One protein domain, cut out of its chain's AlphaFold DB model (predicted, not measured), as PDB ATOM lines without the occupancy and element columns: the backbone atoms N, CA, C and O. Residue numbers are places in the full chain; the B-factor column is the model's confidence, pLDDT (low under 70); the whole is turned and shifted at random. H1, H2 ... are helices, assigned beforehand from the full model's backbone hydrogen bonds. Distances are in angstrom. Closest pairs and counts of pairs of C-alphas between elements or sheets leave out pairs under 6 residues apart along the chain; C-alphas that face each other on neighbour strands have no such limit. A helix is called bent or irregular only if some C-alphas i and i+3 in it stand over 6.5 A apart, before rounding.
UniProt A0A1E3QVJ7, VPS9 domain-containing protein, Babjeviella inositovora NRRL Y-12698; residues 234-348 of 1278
ATOM      1  N   ARG A 234     -36.642  12.022 -51.936       76.81
ATOM      2  CA  ARG A 234     -35.820  12.392 -53.105       76.81
ATOM      3  C   ARG A 234     -35.584  13.900 -53.182       76.81
ATOM      4  O   ARG A 234     -34.470  14.328 -53.476       76.81
ATOM      5  N   ARG A 235     -36.619  14.693 -52.897       76.19
ATOM      6  CA  ARG A 235     -36.595  16.160 -52.939       76.19
ATOM      7  C   ARG A 235     -35.843  16.772 -51.757       76.19
ATOM      8  O   ARG A 235     -35.161  17.779 -51.932       76.19
ATOM      9  N   TYR A 236     -35.869  16.114 -50.595       77.94
ATOM     10  CA  TYR A 236     -35.138  16.513 -49.390       77.94
ATOM     11  C   TYR A 236     -34.151  15.422 -48.928       77.94
ATOM     12  O   TYR A 236     -34.377  14.759 -47.909       77.94
ATOM     13  N   PRO A 237     -32.988  15.271 -49.599       78.44
ATOM     14  CA  PRO A 237     -31.985  14.247 -49.275       78.44
ATOM     15  C   PRO A 237     -31.468  14.294 -47.829       78.44
ATOM     16  O   PRO A 237     -30.969  13.296 -47.308       78.44
ATOM     17  N   LEU A 238     -31.583  15.448 -47.159       75.88
ATOM     18  CA  LEU A 238     -31.230  15.597 -45.747       75.88
ATOM     19  C   LEU A 238     -32.127  14.746 -44.839       75.88
ATOM     20  O   LEU A 238     -31.607  14.129 -43.913       75.88
ATOM     21  N   ILE A 239     -33.429  14.635 -45.130       79.38
ATOM     22  CA  ILE A 239     -34.357  13.759 -44.390       79.38
ATOM     23  C   ILE A 239     -33.943  12.298 -44.590       79.38
ATOM     24  O   ILE A 239     -33.782  11.553 -43.624       79.38
ATOM     25  N   THR A 240     -33.637  11.913 -45.830       80.19
ATOM     26  CA  THR A 240     -33.139  10.573 -46.180       80.19
ATOM     27  C   THR A 240     -31.853  10.215 -45.434       80.19
ATOM     28  O   THR A 240     -31.694   9.079 -44.988       80.19
ATOM     29  N   LYS A 241     -30.955  11.182 -45.203       79.44
ATOM     30  CA  LYS A 241     -29.735  10.974 -44.408       79.44
ATOM     31  C   LYS A 241     -30.024  10.671 -42.930       79.44
ATOM     32  O   LYS A 241     -29.280   9.896 -42.332       79.44
ATOM     33  N   PHE A 242     -31.066  11.265 -42.344       81.25
ATOM     34  CA  PHE A 242     -31.430  11.050 -40.937       81.25
ATOM     35  C   PHE A 242     -32.197   9.749 -40.706       81.25
ATOM     36  O   PHE A 242     -32.011   9.113 -39.670       81.25
ATOM     37  N   VAL A 243     -33.051   9.365 -41.656       84.50
ATOM     38  CA  VAL A 243     -34.064   8.325 -41.435       84.50
ATOM     39  C   VAL A 243     -33.807   7.056 -42.262       84.50
ATOM     40  O   VAL A 243     -34.160   5.960 -41.837       84.50
ATOM     41  N   GLY A 244     -33.113   7.162 -43.404       82.25
ATOM     42  CA  GLY A 244     -32.976   6.081 -44.387       82.25
ATOM     43  C   GLY A 244     -32.367   4.785 -43.840       82.25
ATOM     44  O   GLY A 244     -32.981   3.732 -43.967       82.25
ATOM     45  N   LYS A 245     -31.199   4.846 -43.177       83.44
ATOM     46  CA  LYS A 245     -30.536   3.643 -42.621       83.44
ATOM     47  C   LYS A 245     -31.376   2.938 -41.551       83.44
ATOM     48  O   LYS A 245     -31.393   1.711 -41.492       83.44
ATOM     49  N   GLU A 246     -32.060   3.714 -40.713       82.56
ATOM     50  CA  GLU A 246     -32.911   3.187 -39.643       82.56
ATOM     51  C   GLU A 246     -34.173   2.536 -40.216       82.56
ATOM     52  O   GLU A 246     -34.558   1.462 -39.765       82.56
ATOM     53  N   TYR A 247     -34.775   3.126 -41.256       88.81
ATOM     54  CA  TYR A 247     -35.928   2.544 -41.950       88.81
ATOM     55  C   TYR A 247     -35.574   1.250 -42.685       88.81
ATOM     56  O   TYR A 247     -36.306   0.274 -42.556       88.81
ATOM     57  N   THR A 248     -34.425   1.181 -43.367       83.75
ATOM     58  CA  THR A 248     -33.964  -0.076 -43.980       83.75
ATOM     59  C   THR A 248     -33.793  -1.175 -42.927       83.75
ATOM     60  O   THR A 248     -34.339  -2.263 -43.091       83.75
ATOM     61  N   SER A 249     -33.140  -0.880 -41.794       84.81
ATOM     62  CA  SER A 249     -32.996  -1.852 -40.698       84.81
ATOM     63  C   SER A 249     -34.340  -2.239 -40.067       84.81
ATOM     64  O   SER A 249     -34.543  -3.395 -39.696       84.81
ATOM     65  N   LEU A 250     -35.266  -1.286 -39.934       87.44
ATOM     66  CA  LEU A 250     -36.607  -1.512 -39.400       87.44
ATOM     67  C   LEU A 250     -37.404  -2.482 -40.282       87.44
ATOM     68  O   LEU A 250     -37.980  -3.440 -39.765       87.44
ATOM     69  N   PHE A 251     -37.394  -2.277 -41.602       87.88
ATOM     70  CA  PHE A 251     -38.085  -3.157 -42.541       87.88
ATOM     71  C   PHE A 251     -37.385  -4.512 -42.690       87.88
ATOM     72  O   PHE A 251     -38.066  -5.525 -42.803       87.88
ATOM     73  N   GLU A 252     -36.054  -4.600 -42.618       82.75
ATOM     74  CA  GLU A 252     -35.335  -5.888 -42.592       82.75
ATOM     75  C   GLU A 252     -35.690  -6.738 -41.364       82.75
ATOM     76  O   GLU A 252     -35.866  -7.950 -41.479       82.75
ATOM     77  N   LYS A 253     -35.865  -6.109 -40.194       79.56
ATOM     78  CA  LYS A 253     -36.294  -6.792 -38.959       79.56
ATOM     79  C   LYS A 253     -37.729  -7.311 -39.030       79.56
ATOM     80  O   LYS A 253     -38.077  -8.227 -38.281       79.56
ATOM     81  N   PHE A 254     -38.560  -6.756 -39.913       80.94
ATOM     82  CA  PHE A 254     -39.928  -7.218 -40.116       80.94
ATOM     83  C   PHE A 254     -39.954  -8.542 -40.894       80.94
ATOM     84  O   PHE A 254     -40.176  -8.584 -42.101       80.94
ATOM     85  N   THR A 255     -39.721  -9.654 -40.202       71.69
ATOM     86  CA  THR A 255     -39.799 -10.996 -40.787       71.69
ATOM     87  C   THR A 255     -41.085 -11.694 -40.359       71.69
ATOM     88  O   THR A 255     -41.433 -11.762 -39.177       71.69
ATOM     89  N   LEU A 256     -41.810 -12.220 -41.343       70.69
ATOM     90  CA  LEU A 256     -42.927 -13.135 -41.138       70.69
ATOM     91  C   LEU A 256     -42.387 -14.524 -41.482       70.69
ATOM     92  O   LEU A 256     -41.996 -14.762 -42.623       70.69
ATOM     93  N   LYS A 257     -42.253 -15.411 -40.490       58.28
ATOM     94  CA  LYS A 257     -41.838 -16.795 -40.753       58.28
ATOM     95  C   LYS A 257     -42.984 -17.499 -41.495       58.28
ATOM     96  O   LYS A 257     -44.105 -17.425 -40.991       58.28
ATOM     97  N   PRO A 258     -42.747 -18.172 -42.637       49.12
ATOM     98  CA  PRO A 258     -43.729 -19.111 -43.162       49.12
ATOM     99  C   PRO A 258     -43.851 -20.262 -42.151       49.12
ATOM    100  O   PRO A 258     -42.819 -20.813 -41.752       49.12
ATOM    101  N   PRO A 259     -45.053 -20.587 -41.660       48.66
ATOM    102  CA  PRO A 259     -45.204 -21.642 -40.668       48.66
ATOM    103  C   PRO A 259     -44.926 -23.006 -41.311       48.66
ATOM    104  O   PRO A 259     -45.454 -23.330 -42.377       48.66
ATOM    105  N   MET A 260     -44.074 -23.800 -40.662       46.84
ATOM    106  CA  MET A 260     -43.953 -25.236 -40.922       46.84
ATOM    107  C   MET A 260     -45.233 -25.939 -40.432       46.84
ATOM    108  O   MET A 260     -45.849 -25.458 -39.479       46.84
ATOM    109  N   PRO A 261     -45.635 -27.075 -41.032       49.00
ATOM    110  CA  PRO A 261     -46.900 -27.755 -40.727       49.00
ATOM    111  C   PRO A 261     -47.080 -28.233 -39.269       49.00
ATOM    112  O   PRO A 261     -48.165 -28.691 -38.928       49.00
ATOM    113  N   GLU A 262     -46.073 -28.104 -38.399       44.97
ATOM    114  CA  GLU A 262     -46.103 -28.580 -37.005       44.97
ATOM    115  C   GLU A 262     -46.105 -27.460 -35.934       44.97
ATOM    116  O   GLU A 262     -46.226 -27.761 -34.746       44.97
ATOM    117  N   ASP A 263     -46.042 -26.172 -36.305       44.62
ATOM    118  CA  ASP A 263     -46.085 -25.064 -35.331       44.62
ATOM    119  C   ASP A 263     -47.532 -24.699 -34.938       44.62
ATOM    120  O   ASP A 263     -48.352 -24.283 -35.759       44.62
ATOM    121  N   THR A 264     -47.852 -24.829 -33.647       44.12
ATOM    122  CA  THR A 264     -49.220 -24.757 -33.092       44.12
ATOM    123  C   THR A 264     -49.743 -23.330 -32.843       44.12
ATOM    124  O   THR A 264     -50.893 -23.158 -32.445       44.12
ATOM    125  N   GLU A 265     -48.950 -22.284 -33.099       53.28
ATOM    126  CA  GLU A 265     -49.406 -20.885 -33.021       53.28
ATOM    127  C   GLU A 265     -49.690 -20.336 -34.425       53.28
ATOM    128  O   GLU A 265     -48.837 -19.730 -35.075       53.28
ATOM    129  N   ALA A 266     -50.911 -20.558 -34.913       55.28
ATOM    130  CA  ALA A 266     -51.363 -20.000 -36.181       55.28
ATOM    131  C   ALA A 266     -51.349 -18.461 -36.131       55.28
ATOM    132  O   ALA A 266     -51.995 -17.848 -35.278       55.28
ATOM    133  N   MET A 267     -50.622 -17.836 -37.063       66.25
ATOM    134  CA  MET A 267     -50.610 -16.384 -37.226       66.25
ATOM    135  C   MET A 267     -52.011 -15.912 -37.628       66.25
ATOM    136  O   MET A 267     -52.457 -16.196 -38.735       66.25
ATOM    137  N   CYS A 268     -52.712 -15.210 -36.738       75.69
ATOM    138  CA  CYS A 268     -54.039 -14.675 -37.037       75.69
ATOM    139  C   CYS A 268     -53.957 -13.234 -37.551       75.69
ATOM    140  O   CYS A 268     -52.969 -12.521 -37.343       75.69
ATOM    141  N   VAL A 269     -55.026 -12.774 -38.197       79.44
ATOM    142  CA  VAL A 269     -55.033 -11.453 -38.825       79.44
ATOM    143  C   VAL A 269     -54.818 -10.313 -37.809       79.44
ATOM    144  O   VAL A 269     -54.071  -9.372 -38.074       79.44
ATOM    145  N   ALA A 270     -55.345 -10.453 -36.587       78.50
ATOM    146  CA  ALA A 270     -55.131  -9.499 -35.494       78.50
ATOM    147  C   ALA A 270     -53.663  -9.432 -35.016       78.50
ATOM    148  O   ALA A 270     -53.178  -8.379 -34.597       78.50
ATOM    149  N   GLN A 271     -52.919 -10.544 -35.084       80.75
ATOM    150  CA  GLN A 271     -51.486 -10.556 -34.764       80.75
ATOM    151  C   GLN A 271     -50.658  -9.865 -35.857       80.75
ATOM    152  O   GLN A 271     -49.670  -9.197 -35.539       80.75
ATOM    153  N   LEU A 272     -51.061  -9.997 -37.125       84.50
ATOM    154  CA  LEU A 272     -50.426  -9.324 -38.260       84.50
ATOM    155  C   LEU A 272     -50.632  -7.802 -38.195       84.50
ATOM    156  O   LEU A 272     -49.655  -7.058 -38.301       84.50
ATOM    157  N   GLU A 273     -51.857  -7.350 -37.909       83.25
ATOM    158  CA  GLU A 273     -52.185  -5.935 -37.663       83.25
ATOM    159  C   GLU A 273     -51.353  -5.369 -36.500       83.25
ATOM    160  O   GLU A 273     -50.705  -4.330 -36.633       83.25
ATOM    161  N   LYS A 274     -51.267  -6.094 -35.374       83.06
ATOM    162  CA  LYS A 274     -50.461  -5.677 -34.215       83.06
ATOM    163  C   LYS A 274     -48.975  -5.522 -34.557       83.06
ATOM    164  O   LYS A 274     -48.334  -4.575 -34.089       83.06
ATOM    165  N   LYS A 275     -48.410  -6.436 -35.354       83.50
ATOM    166  CA  LYS A 275     -47.015  -6.345 -35.815       83.50
ATOM    167  C   LYS A 275     -46.808  -5.134 -36.727       83.50
ATOM    168  O   LYS A 275     -45.872  -4.377 -36.486       83.50
ATOM    169  N   PHE A 276     -47.693  -4.918 -37.702       87.19
ATOM    170  CA  PHE A 276     -47.649  -3.747 -38.584       87.19
ATOM    171  C   PHE A 276     -47.705  -2.435 -37.789       87.19
ATOM    172  O   PHE A 276     -46.820  -1.594 -37.929       87.19
ATOM    173  N   LEU A 277     -48.672  -2.303 -36.875       84.81
ATOM    174  CA  LEU A 277     -48.844  -1.101 -36.058       84.81
ATOM    175  C   LEU A 277     -47.630  -0.839 -35.153       84.81
ATOM    176  O   LEU A 277     -47.235   0.307 -34.946       84.81
ATOM    177  N   THR A 278     -46.991  -1.896 -34.640       85.50
ATOM    178  CA  THR A 278     -45.748  -1.773 -33.860       85.50
ATOM    179  C   THR A 278     -44.615  -1.203 -34.715       85.50
ATOM    180  O   THR A 278     -43.922  -0.284 -34.278       85.50
ATOM    181  N   THR A 279     -44.443  -1.705 -35.940       86.44
ATOM    182  CA  THR A 279     -43.430  -1.216 -36.887       86.44
ATOM    183  C   THR A 279     -43.717   0.218 -37.336       86.44
ATOM    184  O   THR A 279     -42.810   1.048 -37.342       86.44
ATOM    185  N   TYR A 280     -44.975   0.547 -37.624       87.06
ATOM    186  CA  TYR A 280     -45.410   1.901 -37.960       87.06
ATOM    187  C   TYR A 280     -45.141   2.908 -36.828       87.06
ATOM    188  O   TYR A 280     -44.536   3.958 -37.055       87.06
ATOM    189  N   ASN A 281     -45.503   2.571 -35.586       85.62
ATOM    190  CA  ASN A 281     -45.248   3.427 -34.423       85.62
ATOM    191  C   ASN A 281     -43.744   3.637 -34.185       85.62
ATOM    192  O   ASN A 281     -43.316   4.736 -33.829       85.62
ATOM    193  N   GLN A 282     -42.925   2.608 -34.425       84.06
ATOM    194  CA  GLN A 282     -41.466   2.728 -34.394       84.06
ATOM    195  C   GLN A 282     -40.948   3.655 -35.505       84.06
ATOM    196  O   GLN A 282     -40.089   4.492 -35.234       84.06
ATOM    197  N   ALA A 283     -41.495   3.574 -36.722       85.62
ATOM    198  CA  ALA A 283     -41.134   4.464 -37.826       85.62
ATOM    199  C   ALA A 283     -41.476   5.936 -37.527       85.62
ATOM    200  O   ALA A 283     -40.643   6.817 -37.768       85.62
ATOM    201  N   CYS A 284     -42.650   6.200 -36.941       82.88
ATOM    202  CA  CYS A 284     -43.060   7.536 -36.497       82.88
ATOM    203  C   CYS A 284     -42.166   8.060 -35.365       82.88
ATOM    204  O   CYS A 284     -41.752   9.219 -35.379       82.88
ATOM    205  N   TYR A 285     -41.805   7.201 -34.405       84.19
ATOM    206  CA  TYR A 285     -40.873   7.557 -33.333       84.19
ATOM    207  C   TYR A 285     -39.491   7.938 -33.880       84.19
ATOM    208  O   TYR A 285     -38.938   8.964 -33.487       84.19
ATOM    209  N   ILE A 286     -38.945   7.153 -34.817       85.19
ATOM    210  CA  ILE A 286     -37.658   7.448 -35.464       85.19
ATOM    211  C   ILE A 286     -37.727   8.794 -36.195       85.19
ATOM    212  O   ILE A 286     -36.824   9.614 -36.030       85.19
ATOM    213  N   PHE A 287     -38.799   9.051 -36.953       84.62
ATOM    214  CA  PHE A 287     -38.984  10.309 -37.677       84.62
ATOM    215  C   PHE A 287     -39.021  11.514 -36.730       84.62
ATOM    216  O   PHE A 287     -38.220  12.437 -36.873       84.62
ATOM    217  N   ASN A 288     -39.875  11.460 -35.704       82.38
ATOM    218  CA  ASN A 288     -40.068  12.555 -34.750       82.38
ATOM    219  C   ASN A 288     -38.830  12.836 -33.882       82.38
ATOM    220  O   ASN A 288     -38.642  13.962 -33.431       82.38
ATOM    221  N   GLN A 289     -37.976  11.835 -33.643       81.62
ATOM    222  CA  GLN A 289     -36.755  11.991 -32.842       81.62
ATOM    223  C   GLN A 289     -35.534  12.427 -33.660       81.62
ATOM    224  O   GLN A 289     -34.644  13.094 -33.135       81.62
ATOM    225  N   LYS A 290     -35.431  11.998 -34.925       78.81
ATOM    226  CA  LYS A 290     -34.218  12.181 -35.743       78.81
ATOM    227  C   LYS A 290     -34.317  13.340 -36.729       78.81
ATOM    228  O   LYS A 290     -33.271  13.854 -37.125       78.81
ATOM    229  N   VAL A 291     -35.521  13.748 -37.130       80.75
ATOM    230  CA  VAL A 291     -35.714  14.846 -38.085       80.75
ATOM    231  C   VAL A 291     -35.850  16.179 -37.335       80.75
ATOM    232  O   VAL A 291     -36.739  16.322 -36.496       80.75
ATOM    233  N   PRO A 292     -35.001  17.188 -37.616       80.31
ATOM    234  CA  PRO A 292     -35.108  18.494 -36.971       80.31
ATOM    235  C   PRO A 292     -36.420  19.212 -37.318       80.31
ATOM    236  O   PRO A 292     -36.784  19.334 -38.488       80.31
ATOM    237  N   VAL A 293     -37.071  19.803 -36.311       73.12
ATOM    238  CA  VAL A 293     -38.324  20.573 -36.468       73.12
ATOM    239  C   VAL A 293     -38.172  21.760 -37.436       73.12
ATOM    240  O   VAL A 293     -39.132  22.151 -38.097       73.12
ATOM    241  N   SER A 294     -36.966  22.327 -37.564       72.06
ATOM    242  CA  SER A 294     -36.666  23.396 -38.528       72.06
ATOM    243  C   SER A 294     -36.780  22.933 -39.984       72.06
ATOM    244  O   SER A 294     -37.347  23.656 -40.795       72.06
ATOM    245  N   LEU A 295     -36.311  21.719 -40.289       75.00
ATOM    246  CA  LEU A 295     -36.373  21.122 -41.626       75.00
ATOM    247  C   LEU A 295     -37.815  20.743 -41.993       75.00
ATOM    248  O   LEU A 295     -38.247  20.970 -43.117       75.00
ATOM    249  N   LEU A 296     -38.600  20.252 -41.026       71.88
ATOM    250  CA  LEU A 296     -40.032  19.987 -41.226       71.88
ATOM    251  C   LEU A 296     -40.808  21.264 -41.565       71.88
ATOM    252  O   LEU A 296     -41.684  21.246 -42.425       71.88
ATOM    253  N   ARG A 297     -40.463  22.394 -40.939       72.19
ATOM    254  CA  ARG A 297     -41.100  23.687 -41.229       72.19
ATOM    255  C   ARG A 297     -40.780  24.202 -42.636       72.19
ATOM    256  O   ARG A 297     -41.615  24.888 -43.215       72.19
ATOM    257  N   GLU A 298     -39.602  23.893 -43.181       71.25
ATOM    258  CA  GLU A 298     -39.252  24.205 -44.576       71.25
ATOM    259  C   GLU A 298     -40.077  23.368 -45.555       71.25
ATOM    260  O   GLU A 298     -40.688  23.932 -46.458       71.25
ATOM    261  N   VAL A 299     -40.189  22.061 -45.304       71.62
ATOM    262  CA  VAL A 299     -41.002  21.134 -46.110       71.62
ATOM    263  C   VAL A 299     -42.476  21.554 -46.130       71.62
ATOM    264  O   VAL A 299     -43.083  21.611 -47.193       71.62
ATOM    265  N   VAL A 300     -43.052  21.928 -44.981       70.88
ATOM    266  CA  VAL A 300     -44.460  22.365 -44.884       70.88
ATOM    267  C   VAL A 300     -44.735  23.673 -45.644       70.88
ATOM    268  O   VAL A 300     -45.834  23.848 -46.162       70.88
ATOM    269  N   ARG A 301     -43.759  24.591 -45.756       70.50
ATOM    270  CA  ARG A 301     -43.938  25.883 -46.458       70.50
ATOM    271  C   ARG A 301     -44.049  25.756 -47.978       70.50
ATOM    272  O   ARG A 301     -44.482  26.718 -48.605       70.50
ATOM    273  N   GLU A 302     -43.640  24.630 -48.559       66.25
ATOM    274  CA  GLU A 302     -43.722  24.391 -50.006       66.25
ATOM    275  C   GLU A 302     -45.071  23.809 -50.461       66.25
ATOM    276  O   GLU A 302     -45.345  23.799 -51.662       66.25
ATOM    277  N   PHE A 303     -45.933  23.360 -49.540       64.75
ATOM    278  CA  PHE A 303     -47.251  22.830 -49.895       64.75
ATOM    279  C   PHE A 303     -48.303  23.944 -50.050       64.75
ATOM    280  O   PHE A 303     -48.254  24.929 -49.307       64.75
ATOM    281  N   PRO A 304     -49.280  23.795 -50.975       56.69
ATOM    282  CA  PRO A 304     -50.323  24.798 -51.222       56.69
ATOM    283  C   PRO A 304     -51.146  25.153 -49.978       56.69
ATOM    284  O   PRO A 304     -51.601  26.289 -49.863       56.69
ATOM    285  N   ASP A 305     -51.306  24.194 -49.056       58.47
ATOM    286  CA  ASP A 305     -52.051  24.365 -47.811       58.47
ATOM    287  C   ASP A 305     -51.254  23.802 -46.606       58.47
ATOM    288  O   ASP A 305     -51.315  22.605 -46.304       58.47
ATOM    289  N   PRO A 306     -50.450  24.633 -45.912       56.66
ATOM    290  CA  PRO A 306     -49.533  24.186 -44.855       56.66
ATOM    291  C   PRO A 306     -50.244  23.649 -43.601       56.66
ATOM    292  O   PRO A 306     -49.618  23.017 -42.752       56.66
ATOM    293  N   SER A 307     -51.549  23.900 -43.476       53.75
ATOM    294  CA  SER A 307     -52.412  23.457 -42.375       53.75
ATOM    295  C   SER A 307     -52.833  21.985 -42.476       53.75
ATOM    296  O   SER A 307     -53.343  21.445 -41.499       53.75
ATOM    297  N   ASN A 308     -52.652  21.354 -43.643       54.25
ATOM    298  CA  ASN A 308     -53.323  20.104 -44.012       54.25
ATOM    299  C   ASN A 308     -52.358  18.929 -44.306       54.25
ATOM    300  O   ASN A 308     -52.716  17.949 -44.956       54.25
ATOM    301  N   VAL A 309     -51.097  19.022 -43.870       63.19
ATOM    302  CA  VAL A 309     -50.091  17.968 -44.097       63.19
ATOM    303  C   VAL A 309     -49.928  17.119 -42.836       63.19
ATOM    304  O   VAL A 309     -49.249  17.522 -41.891       63.19
ATOM    305  N   ASP A 310     -50.519  15.920 -42.832       70.38
ATOM    306  CA  ASP A 310     -50.292  14.920 -41.784       70.38
ATOM    307  C   ASP A 310     -49.121  13.994 -42.151       70.38
ATOM    308  O   ASP A 310     -49.263  13.018 -42.892       70.38
ATOM    309  N   PHE A 311     -47.939  14.279 -41.600       74.81
ATOM    310  CA  PHE A 311     -46.756  13.436 -41.798       74.81
ATOM    311  C   PHE A 311     -46.953  12.001 -41.297       74.81
ATOM    312  O   PHE A 311     -46.322  11.095 -41.835       74.81
ATOM    313  N   ASN A 312     -47.822  11.761 -40.309       78.19
ATOM    314  CA  ASN A 312     -48.070  10.408 -39.812       78.19
ATOM    315  C   ASN A 312     -48.815   9.567 -40.853       78.19
ATOM    316  O   ASN A 312     -48.502   8.384 -40.992       78.19
ATOM    317  N   ALA A 313     -49.740  10.167 -41.607       75.19
ATOM    318  CA  ALA A 313     -50.417   9.518 -42.727       75.19
ATOM    319  C   ALA A 313     -49.438   9.223 -43.879       75.19
ATOM    320  O   ALA A 313     -49.391   8.117 -44.405       75.19
ATOM    321  N   VAL A 314     -48.557  10.171 -44.203       76.25
ATOM    322  CA  VAL A 314     -47.554   9.994 -45.266       76.25
ATOM    323  C   VAL A 314     -46.500   8.927 -44.906       76.25
ATOM    324  O   VAL A 314     -46.082   8.139 -45.756       76.25
ATOM    325  N   ILE A 315     -46.079   8.862 -43.636       82.44
ATOM    326  CA  ILE A 315     -45.191   7.802 -43.123       82.44
ATOM    327  C   ILE A 315     -45.907   6.452 -43.133       82.44
ATOM    328  O   ILE A 315     -45.280   5.437 -43.434       82.44
ATOM    329  N   HIS A 316     -47.204   6.431 -42.818       84.69
ATOM    330  CA  HIS A 316     -48.010   5.216 -42.845       84.69
ATOM    331  C   HIS A 316     -47.996   4.593 -44.241       84.69
ATOM    332  O   HIS A 316     -47.606   3.435 -44.372       84.69
ATOM    333  N   ASP A 317     -48.303   5.379 -45.275       80.44
ATOM    334  CA  ASP A 317     -48.319   4.918 -46.668       80.44
ATOM    335  C   ASP A 317     -46.952   4.369 -47.109       80.44
ATOM    336  O   ASP A 317     -46.860   3.367 -47.825       80.44
ATOM    337  N   TYR A 318     -45.861   4.988 -46.649       85.25
ATOM    338  CA  TYR A 318     -44.507   4.515 -46.934       85.25
ATOM    339  C   TYR A 318     -44.183   3.185 -46.241       85.25
ATOM    340  O   TYR A 318     -43.626   2.282 -46.872       85.25
ATOM    341  N   VAL A 319     -44.523   3.048 -44.956       87.00
ATOM    342  CA  VAL A 319     -44.344   1.802 -44.190       87.00
ATOM    343  C   VAL A 319     -45.180   0.680 -44.804       87.00
ATOM    344  O   VAL A 319     -44.673  -0.418 -45.015       87.00
ATOM    345  N   GLU A 320     -46.429   0.974 -45.152       87.25
ATOM    346  CA  GLU A 320     -47.348   0.054 -45.810       87.25
ATOM    347  C   GLU A 320     -46.795  -0.452 -47.145       87.25
ATOM    348  O   GLU A 320     -46.675  -1.662 -47.332       87.25
ATOM    349  N   THR A 321     -46.364   0.451 -48.030       86.12
ATOM    350  CA  THR A 321     -45.837   0.092 -49.359       86.12
ATOM    351  C   THR A 321     -44.599  -0.808 -49.261       86.12
ATOM    352  O   THR A 321     -44.475  -1.777 -50.004       86.12
ATOM    353  N   ASN A 322     -43.694  -0.546 -48.307       87.00
ATOM    354  CA  ASN A 322     -42.487  -1.364 -48.100       87.00
ATOM    355  C   ASN A 322     -42.773  -2.734 -47.457       87.00
ATOM    356  O   ASN A 322     -41.922  -3.626 -47.488       87.00
ATOM    357  N   MET A 323     -43.943  -2.905 -46.841       87.25
ATOM    358  CA  MET A 323     -44.333  -4.130 -46.140       87.25
ATOM    359  C   MET A 323     -45.421  -4.922 -46.875       87.25
ATOM    360  O   MET A 323     -45.702  -6.056 -46.474       87.25
ATOM    361  N   TYR A 324     -45.987  -4.361 -47.950       88.50
ATOM    362  CA  TYR A 324     -47.109  -4.913 -48.706       88.50
ATOM    363  C   TYR A 324     -46.892  -6.376 -49.078       88.50
ATOM    364  O   TYR A 324     -47.672  -7.213 -48.641       88.50
ATOM    365  N   ASP A 325     -45.808  -6.712 -49.785       84.81
ATOM    366  CA  ASP A 325     -45.583  -8.074 -50.297       84.81
ATOM    367  C   ASP A 325     -45.584  -9.132 -49.184       84.81
ATOM    368  O   ASP A 325     -46.122 -10.229 -49.343       84.81
ATOM    369  N   ARG A 326     -45.020  -8.788 -48.017       85.81
ATOM    370  CA  ARG A 326     -44.936  -9.691 -46.860       85.81
ATOM    371  C   ARG A 326     -46.296  -9.852 -46.185       85.81
ATOM    372  O   ARG A 326     -46.680 -10.970 -45.855       85.81
ATOM    373  N   ILE A 327     -47.017  -8.748 -45.984       85.88
ATOM    374  CA  ILE A 327     -48.365  -8.749 -45.396       85.88
ATOM    375  C   ILE A 327     -49.349  -9.465 -46.329       85.88
ATOM    376  O   ILE A 327     -50.134 -10.291 -45.874       85.88
ATOM    377  N   TRP A 328     -49.273  -9.199 -47.631       86.75
ATOM    378  CA  TRP A 328     -50.112  -9.798 -48.663       86.75
ATOM    379  C   TRP A 328     -49.923 -11.317 -48.738       86.75
ATOM    380  O   TRP A 328     -50.899 -12.056 -48.645       86.75
ATOM    381  N   ALA A 329     -48.674 -11.802 -48.793       82.75
ATOM    382  CA  ALA A 329     -48.379 -13.238 -48.777       82.75
ATOM    383  C   ALA A 329     -48.878 -13.933 -47.495       82.75
ATOM    384  O   ALA A 329     -49.401 -15.045 -47.549       82.75
ATOM    385  N   ALA A 330     -48.754 -13.266 -46.344       81.69
ATOM    386  CA  ALA A 330     -49.273 -13.760 -45.074       81.69
ATOM    387  C   ALA A 330     -50.805 -13.856 -45.056       81.69
ATOM    388  O   ALA A 330     -51.342 -14.846 -44.568       81.69
ATOM    389  N   LEU A 331     -51.508 -12.858 -45.594       83.75
ATOM    390  CA  LEU A 331     -52.967 -12.879 -45.679       83.75
ATOM    391  C   LEU A 331     -53.482 -13.958 -46.636       83.75
ATOM    392  O   LEU A 331     -54.429 -14.648 -46.281       83.75
ATOM    393  N   LEU A 332     -52.836 -14.153 -47.792       82.69
ATOM    394  CA  LEU A 332     -53.173 -15.244 -48.720       82.69
ATOM    395  C   LEU A 332     -53.015 -16.622 -48.063       82.69
ATOM    396  O   LEU A 332     -53.833 -17.510 -48.281       82.69
ATOM    397  N   TRP A 333     -51.984 -16.799 -47.230       77.38
ATOM    398  CA  TRP A 333     -51.792 -18.035 -46.473       77.38
ATOM    399  C   TRP A 333     -52.884 -18.249 -45.410       77.38
ATOM    400  O   TRP A 333     -53.381 -19.364 -45.261       77.38
ATOM    401  N   ILE A 334     -53.279 -17.189 -44.691       76.94
ATOM    402  CA  ILE A 334     -54.366 -17.247 -43.696       76.94
ATOM    403  C   ILE A 334     -55.704 -17.594 -44.369       76.94
ATOM    404  O   ILE A 334     -56.433 -18.442 -43.862       76.94
ATOM    405  N   ASP A 335     -56.000 -16.968 -45.510       73.25
ATOM    406  CA  ASP A 335     -57.220 -17.200 -46.296       73.25
ATOM    407  C   ASP A 335     -57.277 -18.633 -46.850       73.25
ATOM    408  O   ASP A 335     -58.264 -19.339 -46.654       73.25
ATOM    409  N   GLY A 336     -56.172 -19.123 -47.428       67.50
ATOM    410  CA  GLY A 336     -56.082 -20.496 -47.935       67.50
ATOM    411  C   GLY A 336     -56.228 -21.564 -46.845       67.50
ATOM    412  O   GLY A 336     -56.815 -22.614 -47.086       67.50
ATOM    413  N   LYS A 337     -55.752 -21.304 -45.618       63.59
ATOM    414  CA  LYS A 337     -55.964 -22.210 -44.476       63.59
ATOM    415  C   LYS A 337     -57.424 -22.211 -44.005       63.59
ATOM    416  O   LYS A 337     -57.944 -23.275 -43.684       63.59
ATOM    417  N   ALA A 338     -58.077 -21.047 -43.984       57.66
ATOM    418  CA  ALA A 338     -59.488 -20.940 -43.627       57.66
ATOM    419  C   ALA A 338     -60.381 -21.733 -44.599       57.66
ATOM    420  O   ALA A 338     -61.289 -22.422 -44.148       57.66
ATOM    421  N   GLN A 339     -60.076 -21.705 -45.902       56.31
ATOM    422  CA  GLN A 339     -60.786 -22.496 -46.918       56.31
ATOM    423  C   GLN A 339     -60.611 -24.013 -46.713       56.31
ATOM    424  O   GLN A 339     -61.594 -24.743 -46.694       56.31
ATOM    425  N   VAL A 340     -59.389 -24.488 -46.435       55.59
ATOM    426  CA  VAL A 340     -59.115 -25.922 -46.194       55.59
ATOM    427  C   VAL A 340     -59.750 -26.447 -44.893       55.59
ATOM    428  O   VAL A 340     -60.158 -27.606 -44.830       55.59
ATOM    429  N   GLU A 341     -59.844 -25.624 -43.841       53.47
ATOM    430  CA  GLU A 341     -60.539 -25.990 -42.593       53.47
ATOM    431  C   GLU A 341     -62.075 -26.012 -42.756       53.47
ATOM    432  O   GLU A 341     -62.741 -26.787 -42.067       53.47
ATOM    433  N   LEU A 342     -62.626 -25.219 -43.683       51.41
ATOM    434  CA  LEU A 342     -64.048 -25.209 -44.057       51.41
ATOM    435  C   LEU A 342     -64.430 -26.414 -44.934       51.41
ATOM    436  O   LEU A 342     -65.438 -27.054 -44.644       51.41
ATOM    437  N   ASP A 343     -63.598 -26.797 -45.910       46.84
ATOM    438  CA  ASP A 343     -63.824 -27.957 -46.797       46.84
ATOM    439  C   ASP A 343     -63.849 -29.311 -46.051       46.84
ATOM    440  O   ASP A 343     -64.385 -30.309 -46.540       46.84
ATOM    441  N   GLY A 344     -63.288 -29.368 -44.835       48.03
ATOM    442  CA  GLY A 344     -63.376 -30.531 -43.943       48.03
ATOM    443  C   GLY A 344     -64.759 -30.733 -43.301       48.03
ATOM    444  O   GLY A 344     -65.044 -31.816 -42.783       48.03
ATOM    445  N   SER A 345     -65.626 -29.716 -43.347       46.72
ATOM    446  CA  SER A 345     -67.039 -29.783 -42.969       46.72
ATOM    447  C   SER A 345     -67.901 -29.725 -44.230       46.72
ATOM    448  O   SER A 345     -67.727 -28.837 -45.048       46.72
ATOM    449  N   GLN A 346     -68.818 -30.678 -44.422       43.00
ATOM    450  CA  GLN A 346     -69.683 -30.755 -45.609       43.00
ATOM    451  C   GLN A 346     -70.584 -29.513 -45.769       43.00
ATOM    452  O   GLN A 346     -71.734 -29.513 -45.330       43.00
ATOM    453  N   THR A 347     -70.085 -28.471 -46.429       42.06
ATOM    454  CA  THR A 347     -70.889 -27.390 -47.003       42.06
ATOM    455  C   THR A 347     -70.481 -27.216 -48.461       42.06
ATOM    456  O   THR A 347     -69.345 -26.839 -48.730       42.06
ATOM    457  N   ASP A 348     -71.408 -27.494 -49.382       44.75
ATOM    458  CA  ASP A 348     -71.299 -27.300 -50.837       44.75
ATOM    459  C   ASP A 348     -71.227 -25.797 -51.210       44.75
ATOM    460  O   ASP A 348     -72.109 -25.260 -51.879       44.75
TER     461      ASP A 348
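What this domain is: This is residues 234 to 348 of the 1278 residues of the protein "VPS9 domain-containing protein" of Babjeviella inositovora NRRL Y-12698 (UniProt A0A1E3QVJ7). A loose rod of helices: H1 and H2 make a helical hairpin, the bent helix H4 packs on H2 with both arms, and short H3 lies across one end. At the other end residues 260 to 265 of the H1 to H2 link and residues 338 to 348 stick out. The printed part has 115 residues with four named helices, H1 to H4 in chain order, and no named strand; the class is all helix. It is loose, with a radius of gyration of the C-alphas of 19.2 A and spans of 63 by 28 by 20 A.

Where its parts are: H1, residues 237 to 253, begins at C-alpha 237 (-31.985, 14.247, -49.275) and measures 23.8 A; it is irregular, with C-alphas 242 and 245 7.6 A apart and a kink of 46 degrees near residue 244. H2, residues 269 to 290, measures 31.6 A. H3 is residues 293 to 301, 12.6 A. H4, residues 311 to 343, was assigned as one helix by its hydrogen bonds but is bent, with C-alphas 322 and 325 7.7 A apart: arm H4a, residues 311 to 322, is 16.6 A long, and arm H4b, residues 325 to 343, is 27.2 A long and ends at C-alpha 343 (-63.824, -27.957, -46.797).

How they stand to each other: H1 and H2 touch as a hairpin, at a shallow tilt of 30 degrees, opposite ways; their closest C-alphas, of Phe 242 and Lys 290, are 6.0 A apart. H2, with residues 279 to 284 alone, touches H4a at a steep tilt of 55 degrees, closest at the C-alphas of Tyr 280 and Val 319, 6.3 A. H2 and H4b only just touch, with 3 pairs of C-alphas within 8 A, the closest those of Val 269 and Leu 331, 7.3 A. The helix packing is mostly aligned, only just. H3 touches no helix. Every O i to N i+4 pair is within hydrogen-bond range in H2, H3, H4a and H4b, and 11 of 13 in H1.

The domain as a whole: The C-alphas of Ser 294 and Gln 346, the two farthest apart, are 63.8 A apart. The printed part has no cut; the link from H1 to H2, 15 residues, is long. Residues 257 to 267, 302 to 309 and 336 to 348 have pLDDT under 70.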